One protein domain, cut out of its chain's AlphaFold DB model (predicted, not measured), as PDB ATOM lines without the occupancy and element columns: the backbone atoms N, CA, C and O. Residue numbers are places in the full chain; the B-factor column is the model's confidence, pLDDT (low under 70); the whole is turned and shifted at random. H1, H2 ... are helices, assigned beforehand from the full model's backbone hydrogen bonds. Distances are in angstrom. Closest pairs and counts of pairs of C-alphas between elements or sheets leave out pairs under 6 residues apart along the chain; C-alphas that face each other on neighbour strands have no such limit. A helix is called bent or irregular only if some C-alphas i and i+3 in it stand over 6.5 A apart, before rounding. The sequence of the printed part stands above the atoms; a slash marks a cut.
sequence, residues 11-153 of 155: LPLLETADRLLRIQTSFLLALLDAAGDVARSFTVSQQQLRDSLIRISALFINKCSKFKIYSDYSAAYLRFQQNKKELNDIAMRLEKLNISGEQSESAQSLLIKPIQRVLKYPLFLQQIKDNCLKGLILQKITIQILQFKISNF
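Overview. This is residues 11 to 153 of the 155 residues of the protein "DH domain-containing protein" of Onchocerca flexuosa (UniProt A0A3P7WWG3). Three long helices, H1, the bent H2 and H4, run lengthwise in a loose, elongated bundle, and H5 folds back beside the later part of H4. H3 turns across one end. The printed part has 143 residues with five named helices, H1 to H5 in chain order, and no named strand: all helix. It is loose, with a radius of gyration of the C-alphas of 18.5 A, spanning 55 by 34 by 23 A.

Along the chain. Find C-alpha 11 at (40.412, -1.189, 62.384); from there H1 runs 36.6 A to residue 39, irregular, with C-alphas 34 and 37 9.2 A apart. H2, residues 46 to 82, was assigned as one helix by its hydrogen bonds but is bent, with C-alphas 62 and 65 7.5 A apart. Its arms are H2a, residues 46 to 62, and H2b, residues 65 to 82, 28.2 A long and irregular, with C-alphas 66 and 69 6.6 A apart. H3 takes residues 84 to 95. H4, residues 107 to 131, 36.2 A, is only just irregular, with C-alphas 111 and 114 6.8 A apart. H5, residues 136 to 151, ends at C-alpha 151 (14.896, -8.397, 53.260).

Arrangement. H1 with residues 30 to 38 touches H2a in a hairpin, closest at C-alphas 35 and 52, 5.0 A, a shallow tilt of 24 degrees. H2b touches H4, closest at C-alphas 74 and 115, 6.7 A. H3 touches H4, about perpendicular at 84 degrees, C-alphas 94 and 107 closest at 6.1 A. H5 touches H2a, C-alphas 138 and 54 closest at 6.7 A. Every O i to N i+4 pair is within hydrogen-bond range in H2a and H3, against 22 of 25 in H1, 10 of 14 in H2b, 15 of 21 in H4 and 10 of 12 in H5.

Size, cuts and confidence. C-alphas 45 and 85 are farthest apart, 56.0 A. The printed part has no cut; the link from H3 to H4 is long. Confidence is under 70 at residues 132 to 153.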
ATOM      1  N   LEU A  11      40.129  -0.468  63.614       81.19
ATOM      2  CA  LEU A  11      40.412  -1.189  62.384       81.19
ATOM      3  C   LEU A  11      39.132  -1.706  61.696       81.19
ATOM      4  O   LEU A  11      38.973  -1.417  60.511       81.19
ATOM      5  N   PRO A  12      38.147  -2.301  62.405       87.25
ATOM      6  CA  PRO A  12      36.910  -2.749  61.765       87.25
ATOM      7  C   PRO A  12      36.100  -1.612  61.123       87.25
ATOM      8  O   PRO A  12      35.498  -1.794  60.064       87.25
ATOM      9  N   LEU A  13      36.078  -0.423  61.739       89.19
ATOM     10  CA  LEU A  13      35.366   0.734  61.187       89.19
ATOM     11  C   LEU A  13      36.067   1.263  59.933       89.19
ATOM     12  O   LEU A  13      35.406   1.584  58.948       89.19
ATOM     13  N   LEU A  14      37.399   1.330  59.949       88.25
ATOM     14  CA  LEU A  14      38.185   1.795  58.806       88.25
ATOM     15  C   LEU A  14      38.106   0.816  57.625       88.25
ATOM     16  O   LEU A  14      37.888   1.246  56.495       88.25
ATOM     17  N   GLU A  15      38.205  -0.489  57.877       91.44
ATOM     18  CA  GLU A  15      38.093  -1.527  56.845       91.44
ATOM     19  C   GLU A  15      36.705  -1.546  56.197       91.44
ATOM     20  O   GLU A  15      36.574  -1.615  54.969       91.44
ATOM     21  N   THR A  16      35.648  -1.443  57.009       93.06
ATOM     22  CA  THR A  16      34.278  -1.379  56.487       93.06
ATOM     23  C   THR A  16      34.017  -0.069  55.742       93.06
ATOM     24  O   THR A  16      33.364  -0.108  54.698       93.06
ATOM     25  N   ALA A  17      34.571   1.065  56.193       92.12
ATOM     26  CA  ALA A  17      34.502   2.349  55.485       92.12
ATOM     27  C   ALA A  17      35.193   2.294  54.112       92.12
ATOM     28  O   ALA A  17      34.634   2.736  53.111       92.12
ATOM     29  N   ASP A  18      36.389   1.717  54.053       92.50
ATOM     30  CA  ASP A  18      37.179   1.572  52.829       92.50
ATOM     31  C   ASP A  18      36.484   0.639  51.817       92.50
ATOM     32  O   ASP A  18      36.358   0.940  50.623       92.50
ATOM     33  N   ARG A  19      35.904  -0.466  52.298       94.75
ATOM     34  CA  ARG A  19      35.079  -1.353  51.465       94.75
ATOM     35  C   ARG A  19      33.802  -0.663  50.980       94.75
ATOM     36  O   ARG A  19      33.430  -0.836  49.816       94.75
ATOM     37  N   LEU A  20      33.155   0.131  51.834       94.88
ATOM     38  CA  LEU A  20      32.003   0.956  51.469       94.88
ATOM     39  C   LEU A  20      32.350   1.962  50.379       94.88
ATOM     40  O   LEU A  20      31.592   2.076  49.418       94.88
ATOM     41  N   LEU A  21      33.491   2.646  50.497       95.00
ATOM     42  CA  LEU A  21      33.958   3.604  49.503       95.00
ATOM     43  C   LEU A  21      34.093   2.931  48.135       95.00
ATOM     44  O   LEU A  21      33.481   3.386  47.175       95.00
ATOM     45  N   ARG A  22      34.784   1.786  48.056       95.12
ATOM     46  CA  ARG A  22      34.913   1.026  46.798       95.12
ATOM     47  C   ARG A  22      33.561   0.630  46.200       95.12
ATOM     48  O   ARG A  22      33.352   0.769  44.993       95.12
ATOM     49  N   ILE A  23      32.637   0.144  47.032       93.56
ATOM     50  CA  ILE A  23      31.289  -0.240  46.590       93.56
ATOM     51  C   ILE A  23      30.516   0.982  46.085       93.56
ATOM     52  O   ILE A  23      29.898   0.899  45.025       93.56
ATOM     53  N   GLN A  24      30.578   2.108  46.796       94.44
ATOM     54  CA  GLN A  24      29.891   3.343  46.428       94.44
ATOM     55  C   GLN A  24      30.467   3.984  45.168       94.44
ATOM     56  O   GLN A  24      29.693   4.402  44.314       94.44
ATOM     57  N   THR A  25      31.787   3.990  44.986       95.81
ATOM     58  CA  THR A  25      32.421   4.465  43.748       95.81
ATOM     59  C   THR A  25      31.972   3.624  42.555       95.81
ATOM     60  O   THR A  25      31.520   4.168  41.549       95.81
ATOM     61  N   SER A  26      32.009   2.292  42.676       95.94
ATOM     62  CA  SER A  26      31.525   1.397  41.617       95.94
ATOM     63  C   SER A  26      30.026   1.578  41.345       95.94
ATOM     64  O   SER A  26      29.602   1.563  40.188       95.94
ATOM     65  N   PHE A  27      29.220   1.767  42.393       94.94
ATOM     66  CA  PHE A  27      27.784   2.002  42.266       94.94
ATOM     67  C   PHE A  27      27.477   3.338  41.585       94.94
ATOM     68  O   PHE A  27      26.625   3.374  40.706       94.94
ATOM     69  N   LEU A  28      28.191   4.411  41.939       94.94
ATOM     70  CA  LEU A  28      28.034   5.733  41.335       94.94
ATOM     71  C   LEU A  28      28.334   5.704  39.836       94.94
ATOM     72  O   LEU A  28      27.548   6.228  39.055       94.94
ATOM     73  N   LEU A  29      29.431   5.059  39.428       95.62
ATOM     74  CA  LEU A  29      29.779   4.925  38.012       95.62
ATOM     75  C   LEU A  29      28.693   4.171  37.237       95.62
ATOM     76  O   LEU A  29      28.255   4.629  36.186       95.62
ATOM     77  N   ALA A  30      28.194   3.063  37.792       95.50
ATOM     78  CA  ALA A  30      27.094   2.319  37.184       95.50
ATOM     79  C   ALA A  30      25.777   3.118  37.164       95.50
ATOM     80  O   ALA A  30      24.973   2.956  36.252       95.50
ATOM     81  N   LEU A  31      25.544   3.977  38.159       93.81
ATOM     82  CA  LEU A  31      24.357   4.828  38.227       93.81
ATOM     83  C   LEU A  31      24.397   5.928  37.162       93.81
ATOM     84  O   LEU A  31      23.373   6.194  36.539       93.81
ATOM     85  N   LEU A  32      25.566   6.533  36.938       94.06
ATOM     86  CA  LEU A  32      25.779   7.511  35.869       94.06
ATOM     87  C   LEU A  32      25.560   6.882  34.489       94.06
ATOM     88  O   LEU A  32      24.890   7.477  33.651       94.06
ATOM     89  N   ASP A  33      26.065   5.664  34.286       94.06
ATOM     90  CA  ASP A  33      25.843   4.892  33.060       94.06
ATOM     91  C   ASP A  33      24.352   4.562  32.854       94.06
ATOM     92  O   ASP A  33      23.774   4.855  31.809       94.06
ATOM     93  N   ALA A  34      23.672   4.069  33.896       92.75
ATOM     94  CA  ALA A  34      22.239   3.779  33.844       92.75
ATOM     95  C   ALA A  34      21.388   5.029  33.550       92.75
ATOM     96  O   ALA A  34      20.410   4.951  32.798       92.75
ATOM     97  N   ALA A  35      21.757   6.177  34.124       91.44
ATOM     98  CA  ALA A  35      21.080   7.448  33.897       91.44
ATOM     99  C   ALA A  35      21.275   7.970  32.462       91.44
ATOM    100  O   ALA A  35      20.341   8.552  31.903       91.44
ATOM    101  N   GLY A  36      22.435   7.716  31.849       89.62
ATOM    102  CA  GLY A  36      22.749   8.130  30.483       89.62
ATOM    103  C   GLY A  36      22.634   9.646  30.294       89.62
ATOM    104  O   GLY A  36      23.004  10.429  31.172       89.62
ATOM    105  N   ASP A  37      22.067  10.067  29.165       83.62
ATOM    106  CA  ASP A  37      21.942  11.487  28.800       83.62
ATOM    107  C   ASP A  37      21.028  12.287  29.740       83.62
ATOM    108  O   ASP A  37      21.170  13.503  29.867       83.62
ATOM    109  N   VAL A  38      20.146  11.607  30.482       84.88
ATOM    110  CA  VAL A  38      19.277  12.232  31.494       84.88
ATOM    111  C   VAL A  38      20.086  12.835  32.643       84.88
ATOM    112  O   VAL A  38      19.633  13.778  33.281       84.88
ATOM    113  N   ALA A  39      21.304  12.346  32.894       78.94
ATOM    114  CA  ALA A  39      22.183  12.922  33.910       78.94
ATOM    115  C   ALA A  39      22.795  14.273  33.498       78.94
ATOM    116  O   ALA A  39      23.331  14.975  34.353       78.94
ATOM    117  N   ARG A  40      22.776  14.613  32.200       78.88
ATOM    118  CA  ARG A  40      23.498  15.772  31.642       78.88
ATOM    119  C   ARG A  40      22.619  16.734  30.845       78.88
ATOM    120  O   ARG A  40      23.070  17.836  30.554       78.88
ATOM    121  N   SER A  41      21.397  16.338  30.492       80.62
ATOM    122  CA  SER A  41      20.478  17.157  29.704       80.62
ATOM    123  C   SER A  41      19.357  17.751  30.555       80.62
ATOM    124  O   SER A  41      18.704  17.049  31.324       80.62
ATOM    125  N   PHE A  42      19.085  19.041  30.354       72.31
ATOM    126  CA  PHE A  42      17.906  19.726  30.900       72.31
ATOM    127  C   PHE A  42      16.650  19.514  30.040       72.31
ATOM    128  O   PHE A  42      15.538  19.797  30.484       72.31
ATOM    129  N   THR A  43      16.814  18.996  28.821       79.62
ATOM    130  CA  THR A  43      15.734  18.663  27.891       79.62
ATOM    131  C   THR A  43      15.750  17.157  27.635       79.62
ATOM    132  O   THR A  43      16.609  16.618  26.936       79.62
ATOM    133  N   VAL A  44      14.812  16.444  28.257       80.88
ATOM    134  CA  VAL A  44      14.710  14.981  28.182       80.88
ATOM    135  C   VAL A  44      13.284  14.623  27.794       80.88
ATOM    136  O   VAL A  44      12.331  15.118  28.399       80.88
ATOM    137  N   SER A  45      13.114  13.760  26.791       85.12
ATOM    138  CA  SER A  45      11.777  13.275  26.440       85.12
ATOM    139  C   SER A  45      11.214  12.381  27.550       85.12
ATOM    140  O   SER A  45      11.954  11.703  28.267       85.12
ATOM    141  N   GLN A  46       9.885  12.307  27.679       82.38
ATOM    142  CA  GLN A  46       9.267  11.405  28.661       82.38
ATOM    143  C   GLN A  46       9.704   9.942  28.477       82.38
ATOM    144  O   GLN A  46       9.800   9.206  29.457       82.38
ATOM    145  N   GLN A  47       9.977   9.518  27.240       82.88
ATOM    146  CA  GLN A  47      10.448   8.168  26.942       82.88
ATOM    147  C   GLN A  47      11.877   7.939  27.450       82.88
ATOM    148  O   GLN A  47      12.107   6.978  28.176       82.88
ATOM    149  N   GLN A  48      12.805   8.859  27.170       85.81
ATOM    150  CA  GLN A  48      14.182   8.776  27.675       85.81
ATOM    151  C   GLN A  48      14.227   8.758  29.205       85.81
ATOM    152  O   GLN A  48      14.962   7.964  29.793       85.81
ATOM    153  N   LEU A  49      13.400   9.583  29.856       84.88
ATOM    154  CA  LEU A  49      13.282   9.587  31.311       84.88
ATOM    155  C   LEU A  49      12.793   8.231  31.834       84.88
ATOM    156  O   LEU A  49      13.391   7.685  32.760       84.88
ATOM    157  N   ARG A  50      11.743   7.655  31.233       82.94
ATOM    158  CA  ARG A  50      11.237   6.326  31.617       82.94
ATOM    159  C   ARG A  50      12.303   5.244  31.454       82.94
ATOM    160  O   ARG A  50      12.499   4.461  32.380       82.94
ATOM    161  N   ASP A  51      13.012   5.227  30.330       85.75
ATOM    162  CA  ASP A  51      14.044   4.225  30.052       85.75
ATOM    163  C   ASP A  51      15.212   4.331  31.044       85.75
ATOM    164  O   ASP A  51      15.677   3.315  31.571       85.75
ATOM    165  N   SER A  52      15.642   5.552  31.380       89.50
ATOM    166  CA  SER A  52      16.648   5.781  32.425       89.50
ATOM    167  C   SER A  52      16.165   5.331  33.801       89.50
ATOM    168  O   SER A  52      16.910   4.664  34.519       89.50
ATOM    169  N   LEU A  53      14.915   5.613  34.172       86.25
ATOM    170  CA  LEU A  53      14.351   5.164  35.450       86.25
ATOM    171  C   LEU A  53      14.246   3.637  35.531       86.25
ATOM    172  O   LEU A  53      14.518   3.072  36.593       86.25
ATOM    173  N   ILE A  54      13.929   2.954  34.426       84.31
ATOM    174  CA  ILE A  54      13.943   1.484  34.347       84.31
ATOM    175  C   ILE A  54      15.361   0.951  34.582       84.31
ATOM    176  O   ILE A  54      15.543   0.074  35.429       84.31
ATOM    177  N   ARG A  55      16.373   1.500  33.896       90.12
ATOM    178  CA  ARG A  55      17.777   1.080  34.070       90.12
ATOM    179  C   ARG A  55      18.287   1.333  35.486       90.12
ATOM    180  O   ARG A  55      18.895   0.444  36.078       90.12
ATOM    181  N   ILE A  56      18.002   2.506  36.053       90.31
ATOM    182  CA  ILE A  56      18.357   2.851  37.436       90.31
ATOM    183  C   ILE A  56      17.699   1.864  38.406       90.31
ATOM    184  O   ILE A  56      18.367   1.306  39.273       90.31
ATOM    185  N   SER A  57      16.406   1.592  38.233       86.25
ATOM    186  CA  SER A  57      15.666   0.653  39.082       86.25
ATOM    187  C   SER A  57      16.256  -0.761  39.016       86.25
ATOM    188  O   SER A  57      16.514  -1.376  40.051       86.25
ATOM    189  N   ALA A  58      16.558  -1.253  37.810       86.06
ATOM    190  CA  ALA A  58      17.217  -2.541  37.609       86.06
ATOM    191  C   ALA A  58      18.622  -2.582  38.238       86.06
ATOM    192  O   ALA A  58      19.008  -3.589  38.835       86.06
ATOM    193  N   LEU A  59      19.376  -1.482  38.178       91.00
ATOM    194  CA  LEU A  59      20.686  -1.376  38.820       91.00
ATOM    195  C   LEU A  59      20.590  -1.540  40.342       91.00
ATOM    196  O   LEU A  59      21.397  -2.268  40.921       91.00
ATOM    197  N   PHE A  60      19.608  -0.906  40.992       88.12
ATOM    198  CA  PHE A  60      19.390  -1.065  42.434       88.12
ATOM    199  C   PHE A  60      19.108  -2.523  42.807       88.12
ATOM    200  O   PHE A  60      19.708  -3.029  43.756       88.12
ATOM    201  N   ILE A  61      18.274  -3.219  42.030       84.12
ATOM    202  CA  ILE A  61      17.999  -4.651  42.227       84.12
ATOM    203  C   ILE A  61      19.292  -5.464  42.071       84.12
ATOM    204  O   ILE A  61      19.643  -6.248  42.949       84.12
ATOM    205  N   ASN A  62      20.062  -5.223  41.010       87.25
ATOM    206  CA  ASN A  62      21.281  -5.983  40.716       87.25
ATOM    207  C   ASN A  62      22.415  -5.745  41.724       87.25
ATOM    208  O   ASN A  62      23.291  -6.596  41.891       87.25
ATOM    209  N   LYS A  63      22.452  -4.578  42.377       87.31
ATOM    210  CA  LYS A  63      23.521  -4.207  43.319       87.31
ATOM    211  C   LYS A  63      23.109  -4.331  44.784       87.31
ATOM    212  O   LYS A  63      23.985  -4.222  45.638       87.31
ATOM    213  N   CYS A  64      21.838  -4.613  45.085       82.44
ATOM    214  CA  CYS A  64      21.323  -4.621  46.456       82.44
ATOM    215  C   CYS A  64      22.107  -5.530  47.409       82.44
ATOM    216  O   CYS A  64      22.410  -5.131  48.530       82.44
ATOM    217  N   SER A  65      22.514  -6.714  46.948       84.56
ATOM    218  CA  SER A  65      23.272  -7.677  47.751       84.56
ATOM    219  C   SER A  65      24.623  -7.127  48.214       84.56
ATOM    220  O   SER A  65      25.109  -7.504  49.278       84.56
ATOM    221  N   LYS A  66      25.208  -6.187  47.460       87.88
ATOM    222  CA  LYS A  66      26.461  -5.515  47.822       87.88
ATOM    223  C   LYS A  66      26.280  -4.507  48.956       87.88
ATOM    224  O   LYS A  66      27.263  -4.170  49.603       87.88
ATOM    225  N   PHE A  67      25.055  -4.053  49.232       88.19
ATOM    226  CA  PHE A  67      24.766  -3.118  50.322       88.19
ATOM    227  C   PHE A  67      24.669  -3.784  51.698       88.19
ATOM    228  O   PHE A  67      24.609  -3.073  52.694       88.19
ATOM    229  N   LYS A  68      24.774  -5.116  51.802       88.31
ATOM    230  CA  LYS A  68      24.865  -5.806  53.104       88.31
ATOM    231  C   LYS A  68      26.038  -5.326  53.971       88.31
ATOM    232  O   LYS A  68      25.947  -5.359  55.190       88.31
ATOM    233  N   ILE A  69      27.094  -4.793  53.348       90.69
ATOM    234  CA  ILE A  69      28.233  -4.170  54.043       90.69
ATOM    235  C   ILE A  69      27.822  -3.012  54.971       90.69
ATOM    236  O   ILE A  69      28.538  -2.702  55.919       90.69
ATOM    237  N   TYR A  70      26.680  -2.361  54.717       91.94
ATOM    238  CA  TYR A  70      26.179  -1.299  55.587       91.94
ATOM    239  C   TYR A  70      25.825  -1.814  56.982       91.94
ATOM    240  O   TYR A  70      25.998  -1.072  57.943       91.94
ATOM    241  N   SER A  71      25.391  -3.071  57.113       91.44
ATOM    242  CA  SER A  71      25.151  -3.696  58.415       91.44
ATOM    243  C   SER A  71      26.456  -3.863  59.198       91.44
ATOM    244  O   SER A  71      26.520  -3.475  60.365       91.44
ATOM    245  N   ASP A  72      27.518  -4.344  58.545       91.81
ATOM    246  CA  ASP A  72      28.845  -4.484  59.163       91.81
ATOM    247  C   ASP A  72      29.398  -3.120  59.595       91.81
ATOM    248  O   ASP A  72      29.897  -2.969  60.713       91.81
ATOM    249  N   TYR A  73      29.255  -2.107  58.732       94.12
ATOM    250  CA  TYR A  73      29.650  -0.735  59.042       94.12
ATOM    251  C   TYR A  73      28.868  -0.174  60.230       94.12
ATOM    252  O   TYR A  73      29.475   0.372  61.146       94.12
ATOM    253  N   SER A  74      27.541  -0.336  60.264       92.81
ATOM    254  CA  SER A  74      26.709   0.119  61.385       92.81
ATOM    255  C   SER A  74      27.119  -0.536  62.704       92.81
ATOM    256  O   SER A  74      27.219   0.147  63.723       92.81
ATOM    257  N   ALA A  75      27.418  -1.837  62.694       91.38
ATOM    258  CA  ALA A  75      27.888  -2.545  63.880       91.38
ATOM    259  C   ALA A  75      29.274  -2.055  64.335       91.38
ATOM    260  O   ALA A  75      29.506  -1.866  65.531       91.38
ATOM    261  N   ALA A  76      30.204  -1.829  63.402       91.06
ATOM    262  CA  ALA A  76      31.518  -1.265  63.704       91.06
ATOM    263  C   ALA A  76      31.413   0.175  64.238       91.06
ATOM    264  O   ALA A  76      32.070   0.520  65.218       91.06
ATOM    265  N   TYR A  77      30.536   0.985  63.645       90.69
ATOM    266  CA  TYR A  77      30.259   2.354  64.062       90.69
ATOM    267  C   TYR A  77      29.677   2.411  65.479       90.69
ATOM    268  O   TYR A  77      30.160   3.186  66.302       90.69
ATOM    269  N   LEU A  78      28.715   1.545  65.816       89.81
ATOM    270  CA  LEU A  78      28.144   1.487  67.165       89.81
ATOM    271  C   LEU A  78      29.201   1.127  68.222       89.81
ATOM    272  O   LEU A  78      29.282   1.777  69.263       89.81
ATOM    273  N   ARG A  79      30.051   0.129  67.942       88.06
ATOM    274  CA  ARG A  79      31.162  -0.247  68.838       88.06
ATOM    275  C   ARG A  79      32.159   0.896  69.007       88.06
ATOM    276  O   ARG A  79      32.600   1.168  70.120       88.06
ATOM    277  N   PHE A  80      32.480   1.593  67.918       85.25
ATOM    278  CA  PHE A  80      33.322   2.786  67.960       85.25
ATOM    279  C   PHE A  80      32.706   3.882  68.844       85.25
ATOM    280  O   PHE A  80      33.405   4.464  69.671       85.25
ATOM    281  N   GLN A  81      31.390   4.106  68.752       84.38
ATOM    282  CA  GLN A  81      30.683   5.085  69.583       84.38
ATOM    283  C   GLN A  81      30.656   4.734  71.079       84.38
ATOM    284  O   GLN A  81      30.681   5.629  71.925       84.38
ATOM    285  N   GLN A  82      30.614   3.446  71.425       85.88
ATOM    286  CA  GLN A  82      30.606   2.984  72.817       85.88
ATOM    287  C   GLN A  82      31.955   3.222  73.524       85.88
ATOM    288  O   GLN A  82      31.989   3.441  74.738       85.88
ATOM    289  N   ASN A  83      33.060   3.276  72.777       81.56
ATOM    290  CA  ASN A  83      34.404   3.522  73.304       81.56
ATOM    291  C   ASN A  83      34.686   5.020  73.522       81.56
ATOM    292  O   ASN A  83      35.572   5.603  72.898       81.56
ATOM    293  N   LYS A  84      33.959   5.650  74.458       73.12
ATOM    294  CA  LYS A  84      33.991   7.107  74.725       73.12
ATOM    295  C   LYS A  84      35.395   7.702  74.895       73.12
ATOM    296  O   LYS A  84      35.647   8.808  74.428       73.12
ATOM    297  N   LYS A  85      36.312   6.983  75.554       70.31
ATOM    298  CA  LYS A  85      37.688   7.461  75.781       70.31
ATOM    299  C   LYS A  85      38.472   7.576  74.469       70.31
ATOM    300  O   LYS A  85      39.075   8.608  74.208       70.31
ATOM    301  N   GLU A  86      38.422   6.545  73.628       70.19
ATOM    302  CA  GLU A  86      39.104   6.564  72.327       70.19
ATOM    303  C   GLU A  86      38.421   7.512  71.343       70.19
ATOM    304  O   GLU A  86      39.098   8.213  70.592       70.19
ATOM    305  N   LEU A  87      37.090   7.582  71.397       72.38
ATOM    306  CA  LEU A  87      36.295   8.508  70.607       72.38
ATOM    307  C   LEU A  87      36.679   9.964  70.888       72.38
ATOM    308  O   LEU A  87      36.869  10.714  69.939       72.38
ATOM    309  N   ASN A  88      36.853  10.355  72.153       76.81
ATOM    310  CA  ASN A  88      37.247  11.720  72.513       76.81
ATOM    311  C   ASN A  88      38.656  12.072  72.011       76.81
ATOM    312  O   ASN A  88      38.845  13.137  71.423       76.81
ATOM    313  N   ASP A  89      39.631  11.173  72.176       77.31
ATOM    314  CA  ASP A  89      41.004  11.396  71.703       77.31
ATOM    315  C   ASP A  89      41.073  11.540  70.176       77.31
ATOM    316  O   ASP A  89      41.808  12.376  69.644       77.31
ATOM    317  N   ILE A  90      40.305  10.721  69.457       75.56
ATOM    318  CA  ILE A  90      40.254  10.736  67.995       75.56
ATOM    319  C   ILE A  90      39.460  11.943  67.503       75.56
ATOM    320  O   ILE A  90      39.930  12.631  66.603       75.56
ATOM    321  N   ALA A  91      38.312  12.246  68.110       74.19
ATOM    322  CA  ALA A  91      37.500  13.409  67.766       74.19
ATOM    323  C   ALA A  91      38.298  14.706  67.924       74.19
ATOM    324  O   ALA A  91      38.352  15.486  66.982       74.19
ATOM    325  N   MET A  92      39.023  14.892  69.035       77.06
ATOM    326  CA  MET A  92      39.894  16.062  69.217       77.06
ATOM    327  C   MET A  92      40.979  16.172  68.138       77.06
ATOM    328  O   MET A  92      41.335  17.272  67.724       77.06
ATOM    329  N   ARG A  93      41.543  15.046  67.688       78.06
ATOM    330  CA  ARG A  93      42.551  15.047  66.616       78.06
ATOM    331  C   ARG A  93      41.936  15.337  65.254       78.06
ATOM    332  O   ARG A  93      42.565  16.024  64.460       78.06
ATOM    333  N   LEU A  94      40.751  14.803  64.979       75.31
ATOM    334  CA  LEU A  94      40.059  15.005  63.711       75.31
ATOM    335  C   LEU A  94      39.467  16.414  63.599       75.31
ATOM    336  O   LEU A  94      39.517  16.982  62.518       75.31
ATOM    337  N   GLU A  95      39.016  17.019  64.700       77.62
ATOM    338  CA  GLU A  95      38.618  18.435  64.738       77.62
ATOM    339  C   GLU A  95      39.774  19.363  64.349       77.62
ATOM    340  O   GLU A  95      39.587  20.310  63.600       77.62
ATOM    341  N   LYS A  96      41.012  19.045  64.745       80.62
ATOM    342  CA  LYS A  96      42.194  19.811  64.302       80.62
ATOM    343  C   LYS A  96      42.477  19.696  62.800       80.62
ATOM    344  O   LYS A  96      43.238  20.498  62.273       80.62
ATOM    345  N   LEU A  97      41.918  18.687  62.130       78.88
ATOM    346  CA  LEU A  97      42.003  18.517  60.678       78.88
ATOM    347  C   LEU A  97      40.803  19.143  59.949       78.88
ATOM    348  O   LEU A  97      40.831  19.232  58.723       78.88
ATOM    349  N   ASN A  98      39.768  19.574  60.677       80.25
ATOM    350  CA  ASN A  98      38.606  20.251  60.123       80.25
ATOM    351  C   ASN A  98      38.934  21.730  59.859       80.25
ATOM    352  O   ASN A  98      38.730  22.593  60.710       80.25
ATOM    353  N   ILE A  99      39.481  22.019  58.677       76.75
ATOM    354  CA  ILE A  99      39.946  23.365  58.303       76.75
ATOM    355  C   ILE A  99      38.777  24.353  58.158       76.75
ATOM    356  O   ILE A  99      38.954  25.539  58.428       76.75
ATOM    357  N   SER A 100      37.589  23.886  57.756       81.19
ATOM    358  CA  SER A 100      36.413  24.751  57.590       81.19
ATOM    359  C   SER A 100      35.809  25.198  58.922       81.19
ATOM    360  O   SER A 100      35.130  26.221  58.975       81.19
ATOM    361  N   GLY A 101      36.035  24.436  59.999       76.69
ATOM    362  CA  GLY A 101      35.381  24.635  61.293       76.69
ATOM    363  C   GLY A 101      33.876  24.339  61.278       76.69
ATOM    364  O   GLY A 101      33.202  24.514  62.297       76.69
ATOM    365  N   GLU A 102      33.322  23.880  60.151       83.94
ATOM    366  CA  GLU A 102      31.905  23.571  60.052       83.94
ATOM    367  C   GLU A 102      31.583  22.259  60.771       83.94
ATOM    368  O   GLU A 102      32.227  21.226  60.577       83.94
ATOM    369  N   GLN A 103      30.500  22.264  61.550       79.69
ATOM    370  CA  GLN A 103      29.990  21.053  62.204       79.69
ATOM    371  C   GLN A 103      29.576  19.977  61.188       79.69
ATOM    372  O   GLN A 103      29.642  18.780  61.476       79.69
ATOM    373  N   SER A 104      29.179  20.401  59.982       80.31
ATOM    374  CA  SER A 104      28.820  19.544  58.849       80.31
ATOM    375  C   SER A 104      29.998  18.672  58.375       80.31
ATOM    376  O   SER A 104      29.762  17.547  57.911       80.31
ATOM    377  N   GLU A 105      31.232  19.153  58.563       79.62
ATOM    378  CA  GLU A 105      32.502  18.526  58.177       79.62
ATOM    379  C   GLU A 105      33.240  17.870  59.354       79.62
ATOM    380  O   GLU A 105      34.266  17.216  59.159       79.62
ATOM    381  N   SER A 106      32.687  17.955  60.569       82.00
ATOM    382  CA  SER A 106      33.209  17.228  61.729       82.00
ATOM    383  C   SER A 106      33.279  15.723  61.458       82.00
ATOM    384  O   SER A 106      32.430  15.135  60.778       82.00
ATOM    385  N   ALA A 107      34.256  15.049  62.062       78.62
ATOM    386  CA  ALA A 107      34.407  13.604  61.905       78.62
ATOM    387  C   ALA A 107      33.156  12.819  62.316       78.62
ATOM    388  O   ALA A 107      32.800  11.838  61.665       78.62
ATOM    389  N   GLN A 108      32.463  13.258  63.367       80.94
ATOM    390  CA  GLN A 108      31.218  12.626  63.801       80.94
ATOM    391  C   GLN A 108      30.127  12.752  62.733       80.94
ATOM    392  O   GLN A 108      29.469  11.761  62.410       80.94
ATOM    393  N   SER A 109      29.981  13.939  62.136       86.00
ATOM    394  CA  SER A 109      29.054  14.172  61.025       86.00
ATOM    395  C   SER A 109      29.411  13.325  59.802       86.00
ATOM    396  O   SER A 109      28.531  12.722  59.188       86.00
ATOM    397  N   LEU A 110      30.692  13.209  59.447       86.94
ATOM    398  CA  LEU A 110      31.120  12.403  58.301       86.94
ATOM    399  C   LEU A 110      30.864  10.901  58.512       86.94
ATOM    400  O   LEU A 110      30.390  10.233  57.593       86.94
ATOM    401  N   LEU A 111      31.121  10.375  59.713       89.00
ATOM    402  CA  LEU A 111      30.974   8.946  60.022       89.00
ATOM    403  C   LEU A 111      29.512   8.472  60.067       89.00
ATOM    404  O   LEU A 111      29.244   7.298  59.828       89.00
ATOM    405  N   ILE A 112      28.541   9.357  60.311       90.38
ATOM    406  CA  ILE A 112      27.119   8.976  60.277       90.38
ATOM    407  C   ILE A 112      26.535   8.980  58.850       90.38
ATOM    408  O   ILE A 112      25.541   8.295  58.580       90.38
ATOM    409  N   LYS A 113      27.153   9.700  57.900       92.25
ATOM    410  CA  LYS A 113      26.648   9.842  56.519       92.25
ATOM    411  C   LYS A 113      26.434   8.511  55.787       92.25
ATOM    412  O   LYS A 113      25.423   8.417  55.092       92.25
ATOM    413  N   PRO A 114      27.290   7.474  55.898       93.12
ATOM    414  CA  PRO A 114      27.035   6.195  55.233       93.12
ATOM    415  C   PRO A 114      25.718   5.547  55.678       93.12
ATOM    416  O   PRO A 114      24.932   5.114  54.834       93.12
ATOM    417  N   ILE A 115      25.429   5.559  56.981       92.44
ATOM    418  CA  ILE A 115      24.179   5.022  57.541       92.44
ATOM    419  C   ILE A 115      22.990   5.844  57.033       92.44
ATOM    420  O   ILE A 115      22.011   5.299  56.528       92.44
ATOM    421  N   GLN A 116      23.096   7.173  57.068       91.94
ATOM    422  CA  GLN A 116      22.054   8.052  56.533       91.94
ATOM    423  C   GLN A 116      21.809   7.802  55.040       91.94
ATOM    424  O   GLN A 116      20.660   7.746  54.603       91.94
ATOM    425  N   ARG A 117      22.876   7.629  54.251       91.88
ATOM    426  CA  ARG A 117      22.813   7.428  52.799       91.88
ATOM    427  C   ARG A 117      22.009   6.188  52.443       91.88
ATOM    428  O   ARG A 117      21.161   6.269  51.556       91.88
ATOM    429  N   VAL A 118      22.245   5.071  53.129       89.81
ATOM    430  CA  VAL A 118      21.579   3.813  52.779       89.81
ATOM    431  C   VAL A 118      20.076   3.856  53.069       89.81
ATOM    432  O   VAL A 118      19.280   3.345  52.283       89.81
ATOM    433  N   LEU A 119      19.671   4.592  54.109       88.94
ATOM    434  CA  LEU A 119      18.265   4.839  54.445       88.94
ATOM    435  C   LEU A 119      17.546   5.750  53.435       88.94
ATOM    436  O   LEU A 119      16.317   5.743  53.365       88.94
ATOM    437  N   LYS A 120      18.279   6.527  52.625       89.81
ATOM    438  CA  LYS A 120      17.684   7.356  51.564       89.81
ATOM    439  C   LYS A 120      17.334   6.561  50.307       89.81
ATOM    440  O   LYS A 120      16.443   6.990  49.577       89.81
ATOM    441  N   TYR A 121      17.971   5.416  50.044       89.31
ATOM    442  CA  TYR A 121      17.700   4.647  48.823       89.31
ATOM    443  C   TYR A 121      16.248   4.164  48.707       89.31
ATOM    444  O   TYR A 121      15.655   4.378  47.650       89.31
ATOM    445  N   PRO A 122      15.615   3.602  49.756       83.69
ATOM    446  CA  PRO A 122      14.205   3.231  49.679       83.69
ATOM    447  C   PRO A 122      13.281   4.423  49.406       83.69
ATOM    448  O   PRO A 122      12.303   4.276  48.679       83.69
ATOM    449  N   LEU A 123      13.591   5.603  49.959       86.00
ATOM    450  CA  LEU A 123      12.794   6.818  49.753       86.00
ATOM    451  C   LEU A 123      12.880   7.297  48.301       86.00
ATOM    452  O   LEU A 123      11.861   7.601  47.689       86.00
ATOM    453  N   PHE A 124      14.088   7.300  47.736       85.62
ATOM    454  CA  PHE A 124      14.313   7.638  46.333       85.62
ATOM    455  C   PHE A 124      13.557   6.689  45.395       85.62
ATOM    456  O   PHE A 124      12.847   7.126  44.493       85.62
ATOM    457  N   LEU A 125      13.641   5.382  45.648       82.81
ATOM    458  CA  LEU A 125      12.939   4.376  44.853       82.81
ATOM    459  C   LEU A 125      11.413   4.478  44.989       82.81
ATOM    460  O   LEU A 125      10.688   4.276  44.015       82.81
ATOM    461  N   GLN A 126      10.918   4.836  46.174       80.94
ATOM    462  CA  GLN A 126       9.502   5.120  46.383       80.94
ATOM    463  C   GLN A 126       9.052   6.340  45.571       80.94
ATOM    464  O   GLN A 126       8.014   6.284  44.923       80.94
ATOM    465  N   GLN A 127       9.848   7.406  45.519       83.06
ATOM    466  CA  GLN A 127       9.531   8.558  44.675       83.06
ATOM    467  C   GLN A 127       9.523   8.194  43.185       83.06
ATOM    468  O   GLN A 127       8.632   8.643  42.467       83.06
ATOM    469  N   ILE A 128      10.447   7.345  42.718       80.12
ATOM    470  CA  ILE A 128      10.418   6.828  41.340       80.12
ATOM    471  C   ILE A 128       9.108   6.081  41.076       80.12
ATOM    472  O   ILE A 128       8.476   6.322  40.050       80.12
ATOM    473  N   LYS A 129       8.669   5.226  42.010       75.81
ATOM    474  CA  LYS A 129       7.380   4.522  41.919       75.81
ATOM    475  C   LYS A 129       6.218   5.488  41.734       75.81
ATOM    476  O   LYS A 129       5.400   5.298  40.841       75.81
ATOM    477  N   ASP A 130       6.138   6.475  42.621       76.94
ATOM    478  CA  ASP A 130       4.971   7.341  42.758       76.94
ATOM    479  C   ASP A 130       4.858   8.312  41.570       76.94
ATOM    480  O   ASP A 130       3.754   8.694  41.190       76.94
ATOM    481  N   ASN A 131       5.988   8.657  40.939       72.62
ATOM    482  CA  ASN A 131       6.048   9.585  39.807       72.62
ATOM    483  C   ASN A 131       6.121   8.900  38.430       72.62
ATOM    484  O   ASN A 131       5.932   9.559  37.407       72.62
ATOM    485  N   CYS A 132       6.382   7.591  38.356       68.69
ATOM    486  CA  CYS A 132       6.336   6.875  37.083       68.69
ATOM    487  C   CYS A 132       4.889   6.574  36.672       68.69
ATOM    488  O   CYS A 132       4.151   5.882  37.372       68.69
ATOM    489  N   LEU A 133       4.499   7.064  35.490       58.66
ATOM    490  CA  LEU A 133       3.200   6.799  34.862       58.66
ATOM    491  C   LEU A 133       2.909   5.288  34.823       58.66
ATOM    492  O   LEU A 133       3.802   4.503  34.507       58.66
ATOM    493  N   LYS A 134       1.663   4.895  35.146       56.25
ATOM    494  CA  LYS A 134       1.177   3.502  35.245       56.25
ATOM    495  C   LYS A 134       1.540   2.678  33.997       56.25
ATOM    496  O   LYS A 134       0.773   2.601  33.045       56.25
ATOM    497  N   GLY A 135       2.712   2.051  34.016       57.03
ATOM    498  CA  GLY A 135       3.190   1.095  33.023       57.03
ATOM    499  C   GLY A 135       3.507  -0.229  33.711       57.03
ATOM    500  O   GLY A 135       4.235  -0.259  34.704       57.03
ATOM    501  N   LEU A 136       2.956  -1.328  33.188       55.78
ATOM    502  CA  LEU A 136       2.976  -2.667  33.803       55.78
ATOM    503  C   LEU A 136       4.389  -3.177  34.163       55.78
ATOM    504  O   LEU A 136       4.561  -3.897  35.148       55.78
ATOM    505  N   ILE A 137       5.411  -2.781  33.398       59.06
ATOM    506  CA  ILE A 137       6.808  -3.208  33.595       59.06
ATOM    507  C   ILE A 137       7.433  -2.520  34.816       59.06
ATOM    508  O   ILE A 137       8.024  -3.184  35.668       59.06
ATOM    509  N   LEU A 138       7.243  -1.205  34.954       57.91
ATOM    510  CA  LEU A 138       7.722  -0.443  36.108       57.91
ATOM    511  C   LEU A 138       7.017  -0.870  37.394       57.91
ATOM    512  O   LEU A 138       7.675  -0.979  38.422       57.91
ATOM    513  N   GLN A 139       5.723  -1.200  37.348       56.59
ATOM    514  CA  GLN A 139       5.025  -1.758  38.511       56.59
ATOM    515  C   GLN A 139       5.649  -3.074  38.993       56.59
ATOM    516  O   GLN A 139       5.918  -3.202  40.185       56.59
ATOM    517  N   LYS A 140       5.948  -4.023  38.092       60.66
ATOM    518  CA  LYS A 140       6.608  -5.292  38.458       60.66
ATOM    519  C   LYS A 140       7.998  -5.081  39.063       60.66
ATOM    520  O   LYS A 140       8.285  -5.630  40.125       60.66
ATOM    521  N   ILE A 141       8.829  -4.256  38.423       61.47
ATOM    522  CA  ILE A 141      10.171  -3.905  38.917       61.47
ATOM    523  C   ILE A 141      10.064  -3.225  40.288       61.47
ATOM    524  O   ILE A 141      10.821  -3.523  41.209       61.47
ATOM    525  N   THR A 142       9.065  -2.362  40.469       56.25
ATOM    526  CA  THR A 142       8.898  -1.636  41.725       56.25
ATOM    527  C   THR A 142       8.361  -2.506  42.861       56.25
ATOM    528  O   THR A 142       8.729  -2.306  44.015       56.25
ATOM    529  N   ILE A 143       7.542  -3.515  42.566       58.50
ATOM    530  CA  ILE A 143       7.114  -4.511  43.558       58.50
ATOM    531  C   ILE A 143       8.318  -5.336  44.049       58.50
ATOM    532  O   ILE A 143       8.457  -5.539  45.256       58.50
ATOM    533  N   GLN A 144       9.246  -5.721  43.163       61.97
ATOM    534  CA  GLN A 144      10.517  -6.348  43.571       61.97
ATOM    535  C   GLN A 144      11.385  -5.401  44.425       61.97
ATOM    536  O   GLN A 144      12.021  -5.824  45.388       61.97
ATOM    537  N   ILE A 145      11.350  -4.098  44.147       59.84
ATOM    538  CA  ILE A 145      12.009  -3.066  44.966       59.84
ATOM    539  C   ILE A 145      11.314  -2.844  46.324       59.84
ATOM    540  O   ILE A 145      11.944  -2.437  47.298       59.84
ATOM    541  N   LEU A 146      10.024  -3.138  46.465       55.78
ATOM    542  CA  LEU A 146       9.377  -3.109  47.781       55.78
ATOM    543  C   LEU A 146       9.789  -4.322  48.633       55.78
ATOM    544  O   LEU A 146       9.980  -4.170  49.840       55.78
ATOM    545  N   GLN A 147      10.063  -5.480  48.017       56.44
ATOM    546  CA  GLN A 147      10.703  -6.613  48.706       56.44
ATOM    547  C   GLN A 147      12.139  -6.288  49.175       56.44
ATOM    548  O   GLN A 147      12.581  -6.803  50.208       56.44
ATOM    549  N   PHE A 148      12.843  -5.366  48.497       56.91
ATOM    550  CA  PHE A 148      14.145  -4.833  48.935       56.91
ATOM    551  C   PHE A 148      14.076  -4.133  50.306       56.91
ATOM    552  O   PHE A 148      15.040  -4.217  51.066       56.91
ATOM    553  N   LYS A 149      12.929  -3.539  50.677       53.22
ATOM    554  CA  LYS A 149      12.717  -2.882  51.981       53.22
ATOM    555  C   LYS A 149      12.631  -3.877  53.150       53.22
ATOM    556  O   LYS A 149      13.032  -3.533  54.253       53.22
ATOM    557  N   ILE A 150      12.143  -5.098  52.905       47.22
ATOM    558  CA  ILE A 150      11.872  -6.105  53.949       47.22
ATOM    559  C   ILE A 150      13.079  -7.027  54.186       47.22
ATOM    560  O   ILE A 150      13.333  -7.422  55.317       47.22
ATOM    561  N   SER A 151      13.862  -7.346  53.149       50.03
ATOM    562  CA  SER A 151      14.896  -8.397  53.260       50.03
ATOM    563  C   SER A 151      16.316  -7.903  53.577       50.03
ATOM    564  O   SER A 151      17.158  -8.715  53.944       50.03
ATOM    565  N   ASN A 152      16.629  -6.610  53.397       49.81
ATOM    566  CA  ASN A 152      18.024  -6.124  53.430       49.81
ATOM    567  C   ASN A 152      18.321  -5.016  54.458       49.81
ATOM    568  O   ASN A 152      19.482  -4.647  54.599       49.81
ATOM    569  N   PHE A 153      17.317  -4.500  55.176       52.22
ATOM    570  CA  PHE A 153      17.485  -3.403  56.146       52.22
ATOM    571  C   PHE A 153      16.885  -3.716  57.519       52.22
ATOM    572  O   PHE A 153      16.300  -2.842  58.156       52.22
TER     573      PHE A 153